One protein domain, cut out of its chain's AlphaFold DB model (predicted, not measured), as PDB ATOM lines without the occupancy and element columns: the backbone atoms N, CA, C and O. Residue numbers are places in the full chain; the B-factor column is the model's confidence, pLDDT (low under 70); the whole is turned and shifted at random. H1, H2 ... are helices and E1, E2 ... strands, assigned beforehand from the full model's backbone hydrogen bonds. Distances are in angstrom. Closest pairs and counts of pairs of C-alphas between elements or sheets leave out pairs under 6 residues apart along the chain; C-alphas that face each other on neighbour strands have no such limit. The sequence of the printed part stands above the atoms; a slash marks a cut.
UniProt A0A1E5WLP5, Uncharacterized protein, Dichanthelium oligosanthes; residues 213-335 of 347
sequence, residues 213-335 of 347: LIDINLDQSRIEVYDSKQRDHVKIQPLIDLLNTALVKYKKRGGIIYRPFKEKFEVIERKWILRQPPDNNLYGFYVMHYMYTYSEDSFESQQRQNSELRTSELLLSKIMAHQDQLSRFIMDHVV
ATOM      1  N   LEU A 213      35.333  38.706 -28.130       85.50
ATOM      2  CA  LEU A 213      35.676  40.072 -27.753       85.50
ATOM      3  C   LEU A 213      35.426  40.251 -26.253       85.50
ATOM      4  O   LEU A 213      34.356  39.911 -25.748       85.50
ATOM      5  N   ILE A 214      36.437  40.762 -25.553       86.00
ATOM      6  CA  ILE A 214      36.387  41.071 -24.124       86.00
ATOM      7  C   ILE A 214      36.640  42.564 -23.990       86.00
ATOM      8  O   ILE A 214      37.756  43.026 -24.232       86.00
ATOM      9  N   ASP A 215      35.604  43.297 -23.608       83.75
ATOM     10  CA  ASP A 215      35.693  44.716 -23.300       83.75
ATOM     11  C   ASP A 215      35.904  44.902 -21.792       83.75
ATOM     12  O   ASP A 215      35.247  44.256 -20.973       83.75
ATOM     13  N   ILE A 216      36.866  45.747 -21.419       86.06
ATOM     14  CA  ILE A 216      37.290  45.957 -20.033       86.06
ATOM     15  C   ILE A 216      37.107  47.432 -19.692       86.06
ATOM     16  O   ILE A 216      37.969  48.268 -19.967       86.06
ATOM     17  N   ASN A 217      36.019  47.734 -18.993       82.69
ATOM     18  CA  ASN A 217      35.771  49.057 -18.452       82.69
ATOM     19  C   ASN A 217      36.362  49.158 -17.039       82.69
ATOM     20  O   ASN A 217      35.813  48.642 -16.060       82.69
ATOM     21  N   LEU A 218      37.512  49.826 -16.930       79.50
ATOM     22  CA  LEU A 218      38.211  50.004 -15.656       79.50
ATOM     23  C   LEU A 218      37.446  50.910 -14.687       79.50
ATOM     24  O   LEU A 218      37.412  50.615 -13.493       79.50
ATOM     25  N   ASP A 219      36.811  51.971 -15.187       75.81
ATOM     26  CA  ASP A 219      36.111  52.954 -14.355       75.81
ATOM     27  C   ASP A 219      34.878  52.347 -13.677       75.81
ATOM     28  O   ASP A 219      34.629  52.591 -12.499       75.81
ATOM     29  N   GLN A 220      34.154  51.481 -14.387       79.75
ATOM     30  CA  GLN A 220      32.994  50.764 -13.854       79.75
ATOM     31  C   GLN A 220      33.364  49.427 -13.200       79.75
ATOM     32  O   GLN A 220      32.500  48.768 -12.620       79.75
ATOM     33  N   SER A 221      34.638  49.017 -13.276       84.75
ATOM     34  CA  SER A 221      35.088  47.675 -12.887       84.75
ATOM     35  C   SER A 221      34.212  46.594 -13.528       84.75
ATOM     36  O   SER A 221      33.700  45.707 -12.845       84.75
ATOM     37  N   ARG A 222      34.022  46.688 -14.846       86.00
ATOM     38  CA  ARG A 222      33.133  45.817 -15.617       86.00
ATOM     39  C   ARG A 222      33.878  45.142 -16.758       86.00
ATOM     40  O   ARG A 222      34.693  45.775 -17.420       86.00
ATOM     41  N   ILE A 223      33.595  43.863 -16.967       87.62
ATOM     42  CA  ILE A 223      34.052  43.103 -18.127       87.62
ATOM     43  C   ILE A 223      32.822  42.678 -18.914       87.62
ATOM     44  O   ILE A 223      31.949  42.006 -18.369       87.62
ATOM     45  N   GLU A 224      32.757  43.044 -20.185       85.62
ATOM     46  CA  GLU A 224      31.696  42.606 -21.085       85.62
ATOM     47  C   GLU A 224      32.245  41.591 -22.077       85.62
ATOM     48  O   GLU A 224      33.262  41.823 -22.734       85.62
ATOM     49  N   VAL A 225      31.571  40.447 -22.171       84.69
ATOM     50  CA  VAL A 225      31.991  39.349 -23.039       84.69
ATOM     51  C   VAL A 225      31.022  39.228 -24.204       84.69
ATOM     52  O   VAL A 225      29.815  39.055 -24.020       84.69
ATOM     53  N   TYR A 226      31.578  39.284 -25.408       82.12
ATOM     54  CA  TYR A 226      30.865  39.130 -26.666       82.12
ATOM     55  C   TYR A 226      31.343  37.847 -27.350       82.12
ATOM     56  O   TYR A 226      32.374  37.818 -28.029       82.12
ATOM     57  N   ASP A 227      30.577  36.771 -27.154       83.31
ATOM     58  CA  ASP A 227      30.834  35.449 -27.728       83.31
ATOM     59  C   ASP A 227      29.701  35.032 -28.682       83.31
ATOM     60  O   ASP A 227      28.607  34.658 -28.257       83.31
ATOM     61  N   SER A 228      29.980  35.007 -29.987       80.00
ATOM     62  CA  SER A 228      29.005  34.595 -31.006       80.00
ATOM     63  C   SER A 228      28.617  33.107 -30.970       80.00
ATOM     64  O   SER A 228      27.598  32.755 -31.567       80.00
ATOM     65  N   LYS A 229      29.377  32.228 -30.286       78.88
ATOM     66  CA  LYS A 229      28.987  30.825 -30.006       78.88
ATOM     67  C   LYS A 229      28.296  30.650 -28.654       78.88
ATOM     68  O   LYS A 229      27.833  29.542 -28.396       78.88
ATOM     69  N   GLN A 230      28.241  31.687 -27.809       71.31
ATOM     70  CA  GLN A 230      27.717  31.619 -26.435       71.31
ATOM     71  C   GLN A 230      28.233  30.382 -25.684       71.31
ATOM     72  O   GLN A 230      27.464  29.635 -25.077       71.31
ATOM     73  N   ARG A 231      29.540  30.106 -25.795       70.81
ATOM     74  CA  ARG A 231      30.141  29.012 -25.034       70.81
ATOM     75  C   ARG A 231      30.188  29.423 -23.570       70.81
ATOM     76  O   ARG A 231      30.352  30.596 -23.251       70.81
ATOM     77  N   ASP A 232      30.094  28.433 -22.693       67.81
ATOM     78  CA  ASP A 232      30.274  28.659 -21.266       67.81
ATOM     79  C   ASP A 232      31.627  29.347 -21.000       67.81
ATOM     80  O   ASP A 232      32.675  28.995 -21.567       67.81
ATOM     81  N   HIS A 233      31.586  30.341 -20.120       70.31
ATOM     82  CA  HIS A 233      32.701  31.174 -19.709       70.31
ATOM     83  C   HIS A 233      33.793  30.421 -18.943       70.31
ATOM     84  O   HIS A 233      34.860  30.982 -18.689       70.31
ATOM     85  N   VAL A 234      33.604  29.129 -18.663       76.69
ATOM     86  CA  VAL A 234      34.634  28.237 -18.102       76.69
ATOM     87  C   VAL A 234      35.995  28.412 -18.790       76.69
ATOM     88  O   VAL A 234      37.028  28.425 -18.124       76.69
ATOM     89  N   LYS A 235      36.028  28.606 -20.118       79.12
ATOM     90  CA  LYS A 235      37.293  28.770 -20.860       79.12
ATOM     91  C   LYS A 235      37.964  30.131 -20.671       79.12
ATOM     92  O   LYS A 235      39.178  30.222 -20.835       79.12
ATOM     93  N   ILE A 236      37.202  31.175 -20.352       80.69
ATOM     94  CA  ILE A 236      37.726  32.534 -20.148       80.69
ATOM     95  C   ILE A 236      37.952  32.857 -18.668       80.69
ATOM     96  O   ILE A 236      38.654  33.818 -18.363       80.69
ATOM     97  N   GLN A 237      37.435  32.041 -17.745       85.19
ATOM     98  CA  GLN A 237      37.590  32.241 -16.305       85.19
ATOM     99  C   GLN A 237      39.053  32.445 -15.856       85.19
ATOM    100  O   GLN A 237      39.300  33.402 -15.119       85.19
ATOM    101  N   PRO A 238      40.056  31.681 -16.348       89.19
ATOM    102  CA  PRO A 238      41.453  31.920 -15.973       89.19
ATOM    103  C   PRO A 238      41.958  33.325 -16.340       89.19
ATOM    104  O   PRO A 238      42.787  33.903 -15.634       89.19
ATOM    105  N   LEU A 239      41.451  33.902 -17.435       86.06
ATOM    106  CA  LEU A 239      41.760  35.273 -17.836       86.06
ATOM    107  C   LEU A 239      41.066  36.289 -16.919       86.06
ATOM    108  O   LEU A 239      41.695  37.263 -16.511       86.06
ATOM    109  N   ILE A 240      39.805  36.051 -16.547       86.94
ATOM    110  CA  ILE A 240      39.076  36.891 -15.584       86.94
ATOM    111  C   ILE A 240      39.799  36.918 -14.228       86.94
ATOM    112  O   ILE A 240      39.991  37.987 -13.644       86.94
ATOM    113  N   ASP A 241      40.278  35.772 -13.749       90.25
ATOM    114  CA  ASP A 241      41.027  35.672 -12.492       90.25
ATOM    115  C   ASP A 241      42.370  36.416 -12.562       90.25
ATOM    116  O   ASP A 241      42.772  37.113 -11.618       90.25
ATOM    117  N   LEU A 242      43.049  36.337 -13.712       91.31
ATOM    118  CA  LEU A 242      44.264  37.101 -13.986       91.31
ATOM    119  C   LEU A 242      43.995  38.615 -13.954       91.31
ATOM    120  O   LEU A 242      44.775  39.361 -13.354       91.31
ATOM    121  N   LEU A 243      42.894  39.069 -14.557       88.56
ATOM    122  CA  LEU A 243      42.486  40.477 -14.572       88.56
ATOM    123  C   LEU A 243      42.126  40.977 -13.170       88.56
ATOM    124  O   LEU A 243      42.592  42.041 -12.763       88.56
ATOM    125  N   ASN A 244      41.395  40.186 -12.384       89.19
ATOM    126  CA  ASN A 244      41.110  40.498 -10.981       89.19
ATOM    127  C   ASN A 244      42.399  40.602 -10.147       89.19
ATOM    128  O   ASN A 244      42.579  41.541  -9.369       89.19
ATOM    129  N   THR A 245      43.354  39.694 -10.363       89.50
ATOM    130  CA  THR A 245      44.672  39.755  -9.710       89.50
ATOM    131  C   THR A 245      45.443  41.018 -10.109       89.50
ATOM    132  O   THR A 245      46.097  41.653  -9.273       89.50
ATOM    133  N   ALA A 246      45.375  41.408 -11.384       87.12
ATOM    134  CA  ALA A 246      45.993  42.629 -11.885       87.12
ATOM    135  C   ALA A 246      45.347  43.883 -11.277       87.12
ATOM    136  O   ALA A 246      46.076  44.786 -10.865       87.12
ATOM    137  N   LEU A 247      44.018  43.905 -11.130       84.00
ATOM    138  CA  LEU A 247      43.268  44.991 -10.495       84.00
ATOM    139  C   LEU A 247      43.706  45.205  -9.040       84.00
ATOM    140  O   LEU A 247      43.982  46.335  -8.638       84.00
ATOM    141  N   VAL A 248      43.866  44.130  -8.259       84.00
ATOM    142  CA  VAL A 248      44.372  44.215  -6.875       84.00
ATOM    143  C   VAL A 248      45.772  44.836  -6.832       84.00
ATOM    144  O   VAL A 248      46.050  45.707  -6.007       84.00
ATOM    145  N   LYS A 249      46.669  44.420  -7.734       83.69
ATOM    146  CA  LYS A 249      48.028  44.981  -7.819       83.69
ATOM    147  C   LYS A 249      48.020  46.443  -8.262       83.69
ATOM    148  O   LYS A 249      48.813  47.227  -7.744       83.69
ATOM    149  N   TYR A 250      47.142  46.798  -9.197       79.81
ATOM    150  CA  TYR A 250      46.970  48.161  -9.693       79.81
ATOM    151  C   TYR A 250      46.550  49.107  -8.563       79.81
ATOM    152  O   TYR A 250      47.225  50.107  -8.326       79.81
ATOM    153  N   LYS A 251      45.543  48.713  -7.773       75.62
ATOM    154  CA  LYS A 251      45.094  49.451  -6.581       75.62
ATOM    155  C   LYS A 251      46.208  49.647  -5.548       75.62
ATOM    156  O   LYS A 251      46.351  50.732  -5.006       75.62
ATOM    157  N   LYS A 252      47.031  48.619  -5.305       76.00
ATOM    158  CA  LYS A 252      48.140  48.684  -4.330       76.00
ATOM    159  C   LYS A 252      49.305  49.580  -4.767       76.00
ATOM    160  O   LYS A 252      50.004  50.109  -3.913       76.00
ATOM    161  N   ARG A 253      49.565  49.710  -6.075       69.81
ATOM    162  CA  ARG A 253      50.706  50.482  -6.609       69.81
ATOM    163  C   ARG A 253      50.390  51.943  -6.927       69.81
ATOM    164  O   ARG A 253      51.328  52.722  -7.050       69.81
ATOM    165  N   GLY A 254      49.122  52.297  -7.120       60.12
ATOM    166  CA  GLY A 254      48.731  53.569  -7.733       60.12
ATOM    167  C   GLY A 254      48.635  54.795  -6.820       60.12
ATOM    168  O   GLY A 254      48.174  55.829  -7.290       60.12
ATOM    169  N   GLY A 255      49.044  54.723  -5.548       61.28
ATOM    170  CA  GLY A 255      48.820  55.821  -4.598       61.28
ATOM    171  C   GLY A 255      47.327  56.042  -4.304       61.28
ATOM    172  O   GLY A 255      46.530  55.112  -4.425       61.28
ATOM    173  N   ILE A 256      46.940  57.260  -3.900       55.34
ATOM    174  CA  ILE A 256      45.534  57.630  -3.665       55.34
ATOM    175  C   ILE A 256      44.817  57.703  -5.021       55.34
ATOM    176  O   ILE A 256      44.789  58.749  -5.666       55.34
ATOM    177  N   ILE A 257      44.238  56.591  -5.472       60.81
ATOM    178  CA  ILE A 257      43.358  56.593  -6.640       60.81
ATOM    179  C   ILE A 257      41.937  56.920  -6.165       60.81
ATOM    180  O   ILE A 257      41.239  56.054  -5.640       60.81
ATOM    181  N   TYR A 258      41.501  58.167  -6.359       55.84
ATOM    182  CA  TYR A 258      40.120  58.619  -6.129       55.84
ATOM    183  C   TYR A 258      39.200  58.155  -7.278       55.84
ATOM    184  O   TYR A 258      38.680  58.956  -8.047       55.84
ATOM    185  N   ARG A 259      39.036  56.837  -7.453       63.34
ATOM    186  CA  ARG A 259      38.023  56.267  -8.361       63.34
ATOM    187  C   ARG A 259      37.262  55.136  -7.664       63.34
ATOM    188  O   ARG A 259      37.899  54.330  -6.981       63.34
ATOM    189  N   PRO A 260      35.929  55.050  -7.818       64.56
ATOM    190  CA  PRO A 260      35.103  54.055  -7.138       64.56
ATOM    191  C   PRO A 260      35.234  52.677  -7.809       64.56
ATOM    192  O   PRO A 260      34.319  52.196  -8.469       64.56
ATOM    193  N   PHE A 261      36.385  52.022  -7.657       71.25
ATOM    194  CA  PHE A 261      36.570  50.666  -8.171       71.25
ATOM    195  C   PHE A 261      35.833  49.638  -7.305       71.25
ATOM    196  O   PHE A 261      36.034  49.595  -6.088       71.25
ATOM    197  N   LYS A 262      35.095  48.715  -7.933       78.50
ATOM    198  CA  LYS A 262      34.570  47.521  -7.246       78.50
ATOM    199  C   LYS A 262      35.714  46.591  -6.848       78.50
ATOM    200  O   LYS A 262      36.798  46.652  -7.427       78.50
ATOM    201  N   GLU A 263      35.506  45.731  -5.849       81.31
ATOM    202  CA  GLU A 263      36.539  44.799  -5.365       81.31
ATOM    203  C   GLU A 263      37.065  43.888  -6.485       81.31
ATOM    204  O   GLU A 263      38.280  43.735  -6.636       81.31
ATOM    205  N   LYS A 264      36.146  43.378  -7.308       87.75
ATOM    206  CA  LYS A 264      36.392  42.551  -8.490       87.75
ATOM    207  C   LYS A 264      35.666  43.132  -9.697       87.75
ATOM    208  O   LYS A 264      34.721  43.906  -9.535       87.75
ATOM    209  N   PHE A 265      36.094  42.722 -10.885       88.00
ATOM    210  CA  PHE A 265      35.330  42.977 -12.094       88.00
ATOM    211  C   PHE A 265      33.975  42.268 -12.030       88.00
ATOM    212  O   PHE A 265      33.901  41.074 -11.741       88.00
ATOM    213  N   GLU A 266      32.914  43.005 -12.331       89.81
ATOM    214  CA  GLU A 266      31.612  42.437 -12.650       89.81
ATOM    215  C   GLU A 266      31.633  41.952 -14.100       89.81
ATOM    216  O   GLU A 266      31.889  42.737 -15.013       89.81
ATOM    217  N   VAL A 267      31.394  40.658 -14.314       87.06
ATOM    218  CA  VAL A 267      31.354  40.067 -15.655       87.06
ATOM    219  C   VAL A 267      29.916  40.096 -16.158       87.06
ATOM    220  O   VAL A 267      29.038  39.485 -15.550       87.06
ATOM    221  N   ILE A 268      29.672  40.802 -17.262       83.00
ATOM    222  CA  ILE A 268      28.366  40.872 -17.917       83.00
ATOM    223  C   ILE A 268      28.372  40.039 -19.194       83.00
ATOM    224  O   ILE A 268      29.094  40.313 -20.156       83.00
ATOM    225  N   GLU A 269      27.473  39.063 -19.208       74.38
ATOM    226  CA  GLU A 269      27.092  38.306 -20.393       74.38
ATOM    227  C   GLU A 269      26.010  39.048 -21.164       74.38
ATOM    228  O   GLU A 269      24.864  39.188 -20.719       74.38
ATOM    229  N   ARG A 270      26.357  39.524 -22.360       73.06
ATOM    230  CA  ARG A 270      25.376  40.140 -23.248       73.06
ATOM    231  C   ARG A 270      24.518  39.038 -23.873       73.06
ATOM    232  O   ARG A 270      24.931  38.342 -24.792       73.06
ATOM    233  N   LYS A 271      23.290  38.885 -23.367       61.75
ATOM    234  CA  LYS A 271      22.318  37.886 -23.855       61.75
ATOM    235  C   LYS A 271      21.807  38.181 -25.272       61.75
ATOM    236  O   LYS A 271      21.490  37.255 -26.016       61.75
ATOM    237  N   TRP A 272      21.751  39.458 -25.641       67.38
ATOM    238  CA  TRP A 272      21.173  39.956 -26.893       67.38
ATOM    239  C   TRP A 272      22.263  40.289 -27.914       67.38
ATOM    240  O   TRP A 272      22.483  41.449 -28.251       67.38
ATOM    241  N   ILE A 273      22.988  39.263 -28.355       71.12
ATOM    242  CA  ILE A 273      24.070  39.382 -29.343       71.12
ATOM    243  C   ILE A 273      23.798  38.481 -30.551       71.12
ATOM    244  O   ILE A 273      23.094  37.472 -30.434       71.12
ATOM    245  N   LEU A 274      24.347  38.848 -31.713       74.38
ATOM    246  CA  LEU A 274      24.196  38.073 -32.946       74.38
ATOM    247  C   LEU A 274      24.840  36.691 -32.798       74.38
ATOM    248  O   LEU A 274      25.924  36.531 -32.227       74.38
ATOM    249  N   ARG A 275      24.170  35.677 -33.343       75.25
ATOM    250  CA  ARG A 275      24.610  34.283 -33.229       75.25
ATOM    251  C   ARG A 275      25.155  33.796 -34.547       75.25
ATOM    252  O   ARG A 275      24.536  34.017 -35.580       75.25
ATOM    253  N   GLN A 276      26.286  33.105 -34.496       75.62
ATOM    254  CA  GLN A 276      26.784  32.425 -35.681       75.62
ATOM    255  C   GLN A 276      26.234  30.994 -35.751       75.62
ATOM    256  O   GLN A 276      26.163  30.331 -34.710       75.62
ATOM    257  N   PRO A 277      25.863  30.497 -36.945       72.56
ATOM    258  CA  PRO A 277      25.493  29.103 -37.114       72.56
ATOM    259  C   PRO A 277      26.659  28.162 -36.763       72.56
ATOM    260  O   PRO A 277      27.829  28.548 -36.867       72.56
ATOM    261  N   PRO A 278      26.357  26.926 -36.330       66.50
ATOM    262  CA  PRO A 278      27.336  26.009 -35.740       66.50
ATOM    263  C   PRO A 278      28.508  25.655 -36.670       66.50
ATOM    264  O   PRO A 278      29.621  25.450 -36.177       66.50
ATOM    265  N   ASP A 279      28.285  25.680 -37.987       69.44
ATOM    266  CA  ASP A 279      29.212  25.158 -38.998       69.44
ATOM    267  C   ASP A 279      29.892  26.242 -39.852       69.44
ATOM    268  O   ASP A 279      30.297  25.988 -40.987       69.44
ATOM    269  N   ASN A 280      30.043  27.465 -39.328       69.81
ATOM    270  CA  ASN A 280      30.780  28.525 -40.018       69.81
ATOM    271  C   ASN A 280      32.009  29.031 -39.237       69.81
ATOM    272  O   ASN A 280      32.152  28.843 -38.026       69.81
ATOM    273  N   ASN A 281      32.924  29.675 -39.969       73.12
ATOM    274  CA  ASN A 281      34.190  30.212 -39.460       73.12
ATOM    275  C   ASN A 281      34.201  31.750 -39.469       73.12
ATOM    276  O   ASN A 281      35.213  32.373 -39.788       73.12
ATOM    277  N   LEU A 282      33.049  32.373 -39.203       76.19
ATOM    278  CA  LEU A 282      32.847  33.815 -39.390       76.19
ATOM    279  C   LEU A 282      33.034  34.631 -38.106       76.19
ATOM    280  O   LEU A 282      32.775  35.830 -38.112       76.19
ATOM    281  N   TYR A 283      33.519  34.025 -37.020       79.19
ATOM    282  CA  TYR A 283      33.662  34.655 -35.701       79.19
ATOM    283  C   TYR A 283      34.399  36.008 -35.729       79.19
ATOM    284  O   TYR A 283      34.064  36.892 -34.944       79.19
ATOM    285  N   GLY A 284      35.341  36.213 -36.659       76.81
ATOM    286  CA  GLY A 284      36.031  37.494 -36.843       76.81
ATOM    287  C   GLY A 284      35.089  38.620 -37.275       76.81
ATOM    288  O   GLY A 284      35.150  39.707 -36.714       76.81
ATOM    289  N   PHE A 285      34.150  38.343 -38.183       78.69
ATOM    290  CA  PHE A 285      33.151  39.321 -38.628       78.69
ATOM    291  C   PHE A 285      32.158  39.684 -37.528       78.69
ATOM    292  O   PHE A 285      31.731  40.831 -37.446       78.69
ATOM    293  N   TYR A 286      31.821  38.737 -36.648       80.44
ATOM    294  CA  TYR A 286      30.988  39.030 -35.480       80.44
ATOM    295  C   TYR A 286      31.724  39.960 -34.511       80.44
ATOM    296  O   TYR A 286      31.153  40.961 -34.090       80.44
ATOM    297  N   VAL A 287      33.001  39.687 -34.219       80.25
ATOM    298  CA  VAL A 287      33.841  40.570 -33.390       80.25
ATOM    299  C   VAL A 287      33.965  41.965 -34.003       80.25
ATOM    300  O   VAL A 287      33.717  42.947 -33.310       80.25
ATOM    301  N   MET A 288      34.279  42.060 -35.299       78.25
ATOM    302  CA  MET A 288      34.351  43.342 -36.005       78.25
ATOM    303  C   MET A 288      33.031  44.106 -35.935       78.25
ATOM    304  O   MET A 288      33.029  45.301 -35.657       78.25
ATOM    305  N   HIS A 289      31.903  43.422 -36.137       75.69
ATOM    306  CA  HIS A 289      30.593  44.050 -36.051       75.69
ATOM    307  C   HIS A 289      30.308  44.597 -34.645       75.69
ATOM    308  O   HIS A 289      29.782  45.705 -34.526       75.69
ATOM    309  N   TYR A 290      30.682  43.866 -33.588       75.12
ATOM    310  CA  TYR A 290      30.555  44.356 -32.215       75.12
ATOM    311  C   TYR A 290      31.428  45.584 -31.963       75.12
ATOM    312  O   TYR A 290      30.929  46.561 -31.417       75.12
ATOM    313  N   MET A 291      32.687  45.566 -32.410       74.31
ATOM    314  CA  MET A 291      33.590  46.714 -32.276       74.31
ATOM    315  C   MET A 291      33.058  47.943 -33.018       74.31
ATOM    316  O   MET A 291      32.987  49.015 -32.431       74.31
ATOM    317  N   TYR A 292      32.613  47.779 -34.267       66.75
ATOM    318  CA  TYR A 292      32.032  48.862 -35.062       66.75
ATOM    319  C   TYR A 292      30.798  49.476 -34.383       66.75
ATOM    320  O   TYR A 292      30.700  50.688 -34.234       66.75
ATOM    321  N   THR A 293      29.891  48.629 -33.886       64.38
ATOM    322  CA  THR A 293      28.687  49.075 -33.161       64.38
ATOM    323  C   THR A 293      29.035  49.798 -31.853       64.38
ATOM    324  O   THR A 293      28.308  50.691 -31.425       64.38
ATOM    325  N   TYR A 294      30.141  49.418 -31.212       63.31
ATOM    326  CA  TYR A 294      30.623  50.030 -29.975       63.31
ATOM    327  C   TYR A 294      31.284  51.398 -30.212       63.31
ATOM    328  O   TYR A 294      31.118  52.300 -29.399       63.31
ATOM    329  N   SER A 295      32.010  51.564 -31.323       58.78
ATOM    330  CA  SER A 295      32.744  52.794 -31.652       58.78
ATOM    331  C   SER A 295      31.869  53.961 -32.119       58.78
ATOM    332  O   SER A 295      32.303  55.101 -32.010       58.78
ATOM    333  N   GLU A 296      30.659  53.718 -32.628       53.06
ATOM    334  CA  GLU A 296      29.794  54.781 -33.169       53.06
ATOM    335  C   GLU A 296      28.879  55.468 -32.131       53.06
ATOM    336  O   GLU A 296      27.837  55.996 -32.509       53.06
ATOM    337  N   ASP A 297      29.198  55.438 -30.824       43.41
ATOM    338  CA  ASP A 297      28.414  56.042 -29.711       43.41
ATOM    339  C   ASP A 297      26.901  55.689 -29.683       43.41
ATOM    340  O   ASP A 297      26.126  56.160 -28.850       43.41
ATOM    341  N   SER A 298      26.451  54.796 -30.565       47.44
ATOM    342  CA  SER A 298      25.046  54.481 -30.820       47.44
ATOM    343  C   SER A 298      24.568  53.252 -30.055       47.44
ATOM    344  O   SER A 298      23.422  52.827 -30.225       47.44
ATOM    345  N   PHE A 299      25.416  52.696 -29.184       43.88
ATOM    346  CA  PHE A 299      25.173  51.424 -28.511       43.88
ATOM    347  C   PHE A 299      23.838  51.419 -27.743       43.88
ATOM    348  O   PHE A 299      23.080  50.461 -27.851       43.88
ATOM    349  N   GLU A 300      23.464  52.509 -27.061       46.62
ATOM    350  CA  GLU A 300      22.159  52.598 -26.375       46.62
ATOM    351  C   GLU A 300      20.964  52.858 -27.312       46.62
ATOM    352  O   GLU A 300      19.832  52.450 -27.023       46.62
ATOM    353  N   SER A 301      21.197  53.538 -28.435       42.41
ATOM    354  CA  SER A 301      20.166  53.943 -29.399       42.41
ATOM    355  C   SER A 301      19.775  52.781 -30.316       42.41
ATOM    356  O   SER A 301      18.589  52.536 -30.547       42.41
ATOM    357  N   GLN A 302      20.757  51.999 -30.770       44.97
ATOM    358  CA  GLN A 302      20.540  50.809 -31.591       44.97
ATOM    359  C   GLN A 302      20.134  49.590 -30.759       44.97
ATOM    360  O   GLN A 302      19.351  48.779 -31.241       44.97
ATOM    361  N   GLN A 303      20.570  49.455 -29.500       46.31
ATOM    362  CA  GLN A 303      20.127  48.355 -28.631       46.31
ATOM    363  C   GLN A 303      18.642  48.467 -28.249       46.31
ATOM    364  O   GLN A 303      17.986  47.438 -28.090       46.31
ATOM    365  N   ARG A 304      18.071  49.682 -28.190       40.62
ATOM    366  CA  ARG A 304      16.615  49.875 -28.045       40.62
ATOM    367  C   ARG A 304      15.834  49.401 -29.273       40.62
ATOM    368  O   ARG A 304      14.839  48.707 -29.096       40.62
ATOM    369  N   GLN A 305      16.314  49.672 -30.488       43.88
ATOM    370  CA  GLN A 305      15.703  49.141 -31.719       43.88
ATOM    371  C   GLN A 305      15.971  47.636 -31.923       43.88
ATOM    372  O   GLN A 305      15.120  46.919 -32.437       43.88
ATOM    373  N   ASN A 306      17.113  47.125 -31.455       43.88
ATOM    374  CA  ASN A 306      17.494  45.711 -31.546       43.88
ATOM    375  C   ASN A 306      16.969  44.852 -30.384       43.88
ATOM    376  O   ASN A 306      17.150  43.636 -30.409       43.88
ATOM    377  N   SER A 307      16.314  45.441 -29.378       44.03
ATOM    378  CA  SER A 307      15.676  44.695 -28.281       44.03
ATOM    379  C   SER A 307      14.534  43.785 -28.762       44.03
ATOM    380  O   SER A 307      14.152  42.853 -28.055       44.03
ATOM    381  N   GLU A 308      14.061  43.990 -29.997       42.22
ATOM    382  CA  GLU A 308      13.107  43.125 -30.702       42.22
ATOM    383  C   GLU A 308      13.770  42.097 -31.643       42.22
ATOM    384  O   GLU A 308      13.106  41.169 -32.116       42.22
ATOM    385  N   LEU A 309      15.080  42.192 -31.907       42.75
ATOM    386  CA  LEU A 309      15.769  41.227 -32.761       42.75
ATOM    387  C   LEU A 309      16.010  39.932 -31.985       42.75
ATOM    388  O   LEU A 309      16.973  39.775 -31.233       42.75
ATOM    389  N   ARG A 310      15.152  38.944 -32.257       44.81
ATOM    390  CA  ARG A 310      15.511  37.530 -32.110       44.81
ATOM    391  C   ARG A 310      16.904  37.328 -32.697       44.81
ATOM    392  O   ARG A 310      17.107  37.640 -33.867       44.81
ATOM    393  N   THR A 311      17.798  36.797 -31.863       52.69
ATOM    394  CA  THR A 311      19.026  36.029 -32.143       52.69
ATOM    395  C   THR A 311      19.186  35.596 -33.606       52.69
ATOM    396  O   THR A 311      19.034  34.418 -33.927       52.69
ATOM    397  N   SER A 312      19.443  36.544 -34.497       60.84
ATOM    398  CA  SER A 312      19.546  36.314 -35.933       60.84
ATOM    399  C   SER A 312      21.008  36.380 -36.323       60.84
ATOM    400  O   SER A 312      21.839  37.001 -35.653       60.84
ATOM    401  N   GLU A 313      21.332  35.642 -37.370       67.81
ATOM    402  CA  GLU A 313      22.677  35.576 -37.906       67.81
ATOM    403  C   GLU A 313      23.070  36.934 -38.490       67.81
ATOM    404  O   GLU A 313      22.225  37.715 -38.941       67.81
ATOM    405  N   LEU A 314      24.368  37.229 -38.494       71.31
ATOM    406  CA  LEU A 314      24.875  38.386 -39.216       71.31
ATOM    407  C   LEU A 314      24.555  38.203 -40.705       71.31
ATOM    408  O   LEU A 314      25.074  37.293 -41.351       71.31
ATOM    409  N   LEU A 315      23.680  39.062 -41.235       71.81
ATOM    410  CA  LEU A 315      23.249  38.994 -42.630       71.81
ATOM    411  C   LEU A 315      24.455  39.050 -43.569       71.81
ATOM    412  O   LEU A 315      25.362  39.863 -43.379       71.81
ATOM    413  N   LEU A 316      24.422  38.240 -44.631       66.81
ATOM    414  CA  LEU A 316      25.475  38.220 -45.647       66.81
ATOM    415  C   LEU A 316      25.732  39.616 -46.231       66.81
ATOM    416  O   LEU A 316      26.881  39.991 -46.422       66.81
ATOM    417  N   SER A 317      24.684  40.424 -46.418       64.56
ATOM    418  CA  SER A 317      24.806  41.818 -46.862       64.56
ATOM    419  C   SER A 317      25.612  42.689 -45.894       64.56
ATOM    420  O   SER A 317      26.407  43.511 -46.337       64.56
ATOM    421  N   LYS A 318      25.465  42.486 -44.578       67.62
ATOM    422  CA  LYS A 318      26.271  43.179 -43.562       67.62
ATOM    423  C   LYS A 318      27.715  42.687 -43.568       67.62
ATOM    424  O   LYS A 318      28.616  43.501 -43.429       67.62
ATOM    425  N   ILE A 319      27.948  41.386 -43.756       69.00
ATOM    426  CA  ILE A 319      29.308  40.835 -43.898       69.00
ATOM    427  C   ILE A 319      29.995  41.450 -45.115       69.00
ATOM    428  O   ILE A 319      31.109  41.940 -44.988       69.00
ATOM    429  N   MET A 320      29.319  41.472 -46.265       66.38
ATOM    430  CA  MET A 320      29.844  42.062 -47.496       66.38
ATOM    431  C   MET A 320      30.109  43.561 -47.341       66.38
ATOM    432  O   MET A 320      31.135  44.036 -47.810       66.38
ATOM    433  N   ALA A 321      29.234  44.293 -46.646       68.31
ATOM    434  CA  ALA A 321      29.455  45.707 -46.351       68.31
ATOM    435  C   ALA A 321      30.685  45.922 -45.455       68.31
ATOM    436  O   ALA A 321      31.522  46.758 -45.774       68.31
ATOM    437  N   HIS A 322      30.844  45.130 -44.385       68.38
ATOM    438  CA  HIS A 322      32.035  45.182 -43.523       68.38
ATOM    439  C   HIS A 322      33.308  44.795 -44.274       68.38
ATOM    440  O   HIS A 322      34.354  45.397 -44.056       68.38
ATOM    441  N   GLN A 323      33.229  43.799 -45.160       68.94
ATOM    442  CA  GLN A 323      34.338  43.406 -46.027       68.94
ATOM    443  C   GLN A 323      34.715  44.534 -46.983       68.94
ATOM    444  O   GLN A 323      35.887  44.869 -47.039       68.94
ATOM    445  N   ASP A 324      33.754  45.142 -47.680       66.94
ATOM    446  CA  ASP A 324      34.014  46.249 -48.607       66.94
ATOM    447  C   ASP A 324      34.580  47.467 -47.869       66.94
ATOM    448  O   ASP A 324      35.585  48.030 -48.288       66.94
ATOM    449  N   GLN A 325      34.016  47.829 -46.714       69.81
ATOM    450  CA  GLN A 325      34.537  48.916 -45.882       69.81
ATOM    451  C   GLN A 325      35.960  48.640 -45.392       69.81
ATOM    452  O   GLN A 325      36.817  49.513 -45.502       69.81
ATOM    453  N   LEU A 326      36.237  47.434 -44.883       65.94
ATOM    454  CA  LEU A 326      37.582  47.059 -44.451       65.94
ATOM    455  C   LEU A 326      38.546  47.013 -45.639       65.94
ATOM    456  O   LEU A 326      39.666  47.491 -45.521       65.94
ATOM    457  N   SER A 327      38.135  46.452 -46.774       62.69
ATOM    458  CA  SER A 327      38.947  46.385 -47.987       62.69
ATOM    459  C   SER A 327      39.267  47.775 -48.517       62.69
ATOM    460  O   SER A 327      40.419  48.017 -48.851       62.69
ATOM    461  N   ARG A 328      38.302  48.699 -48.530       59.25
ATOM    462  CA  ARG A 328      38.537  50.106 -48.872       59.25
ATOM    463  C   ARG A 328      39.453  50.776 -47.870       59.25
ATOM    464  O   ARG A 328      40.450  51.340 -48.275       59.25
ATOM    465  N   PHE A 329      39.209  50.630 -46.567       66.12
ATOM    466  CA  PHE A 329      40.120  51.155 -45.549       66.12
ATOM    467  C   PHE A 329      41.546  50.627 -45.744       66.12
ATOM    468  O   PHE A 329      42.500  51.395 -45.697       66.12
ATOM    469  N   ILE A 330      41.695  49.328 -46.017       61.00
ATOM    470  CA  ILE A 330      42.994  48.724 -46.285       61.00
ATOM    471  C   ILE A 330      43.607  49.320 -47.550       61.00
ATOM    472  O   ILE A 330      44.751  49.733 -47.494       61.00
ATOM    473  N   MET A 331      42.875  49.417 -48.654       61.94
ATOM    474  CA  MET A 331      43.405  49.960 -49.910       61.94
ATOM    475  C   MET A 331      43.705  51.460 -49.853       61.94
ATOM    476  O   MET A 331      44.660  51.909 -50.468       61.94
ATOM    477  N   ASP A 332      42.915  52.222 -49.107       63.16
ATOM    478  CA  ASP A 332      43.008  53.679 -49.057       63.16
ATOM    479  C   ASP A 332      44.015  54.142 -47.990       63.16
ATOM    480  O   ASP A 332      44.656  55.178 -48.145       63.16
ATOM    481  N   HIS A 333      44.149  53.389 -46.889       53.09
ATOM    482  CA  HIS A 333      44.907  53.815 -45.706       53.09
ATOM    483  C   HIS A 333      46.005  52.842 -45.284       53.09
ATOM    484  O   HIS A 333      46.936  53.270 -44.607       53.09
ATOM    485  N   VAL A 334      45.934  51.560 -45.653       58.66
ATOM    486  CA  VAL A 334      46.897  50.520 -45.227       58.66
ATOM    487  C   VAL A 334      47.767  50.023 -46.375       58.66
ATOM    488  O   VAL A 334      48.810  49.451 -46.111       58.66
ATOM    489  N   VAL A 335      47.386  50.222 -47.630       52.62
ATOM    490  CA  VAL A 335      48.133  49.791 -48.809       52.62
ATOM    491  C   VAL A 335      48.457  51.041 -49.611       52.62
ATOM    492  O   VAL A 335      47.574  51.823 -49.940       52.62
TER     493      VAL A 335
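What this domain is: This is residues 213 to 335 of the 347 residues of an uncharacterized protein of Dichanthelium oligosanthes (UniProt A0A1E5WLP5). A small three-stranded sheet lies near the middle of a loose assembly, with H1 grazing it toward one end of the long axis and H2 grazing it toward the other. Beyond H2, H4 meets it at nearly a right angle and sticks out with residues 328 to 333, while the short H3 lies off to the side of H2. The printed part has 123 residues with four named helices and three named strands, in the order E1, E2, H1, E3, H2, H3, H4; the sheet is mixed, in the order E1, E2, E3, and the class is mostly helix. The whole is loose, with a radius of gyration of the C-alphas of 17.5 A, and the C-alphas span 49 by 35 by 28 A.

Where its parts are: In the sheet, E1 is residues 213 to 217, 12.9 A long, and begins at C-alpha 213 at (35.676, 40.072, -27.753). E2 is residues 222 to 226, 13.1 A, and E3 is residues 266 to 269, 9.9 A. H1 is residues 237 to 253, 24.5 A; H2 is residues 283 to 295, 18.6 A, beginning at C-alpha 283 at (33.662, 34.655, -35.701). H3 is residues 299 to 306, 10.0 A. H4, residues 316 to 334, is the longest helix by residues; it measures 24.7 A and ends at C-alpha 334 at (46.897, 50.520, -45.227).

How they stand to each other: E2 is the inner strand. E1 and E2 form an antiparallel hairpin at 164 degrees, with N 215 and O 224 within hydrogen-bond range at 2.9 A. E2 and E3 are parallel at 20 degrees, with N 223 and O 266 at 2.8 A. E2, H1 and E3 make a strand-helix-strand unit, two parallel neighbour strands with a helix between them in the chain; its crossover is right-handed. H1 only grazes the sheet, with residues 240 to 244, and is apart from H2, H3 and H4. H2 only grazes the sheet too, with residues 283 to 294; its closest C-alphas to E1 are those of Val 287 and Leu 213, 5.9 A apart. H2 and H4 only just touch, with 3 pairs of C-alphas within 8 A, about perpendicular at 73 degrees. Their closest C-alphas are those of Phe 285 and Ile 319, 6.7 A apart; H2 touches with residues 285 to 289 alone, H4 with residues 319 to 322 alone. H2 and H3 are close but not clearly touching, the C-alphas of Thr 293 and Phe 299 being 6.3 A apart. Every O i to N i+4 pair is within hydrogen-bond range in H1, H2 and H4, and 3 of 4 are in H3.

The domain as a whole: The C-alphas farthest apart, of Ile 256 and Asp 279, are 50.7 A apart. The printed part has no cut; the links H1 to E3 and E3 to H2 are long. Residues 252 to 258 stand free. The mean pLDDT of the printed part is 70.6, and 56 residues are under 70, among them 253 to 260, 292 to 313 and 316 to 335.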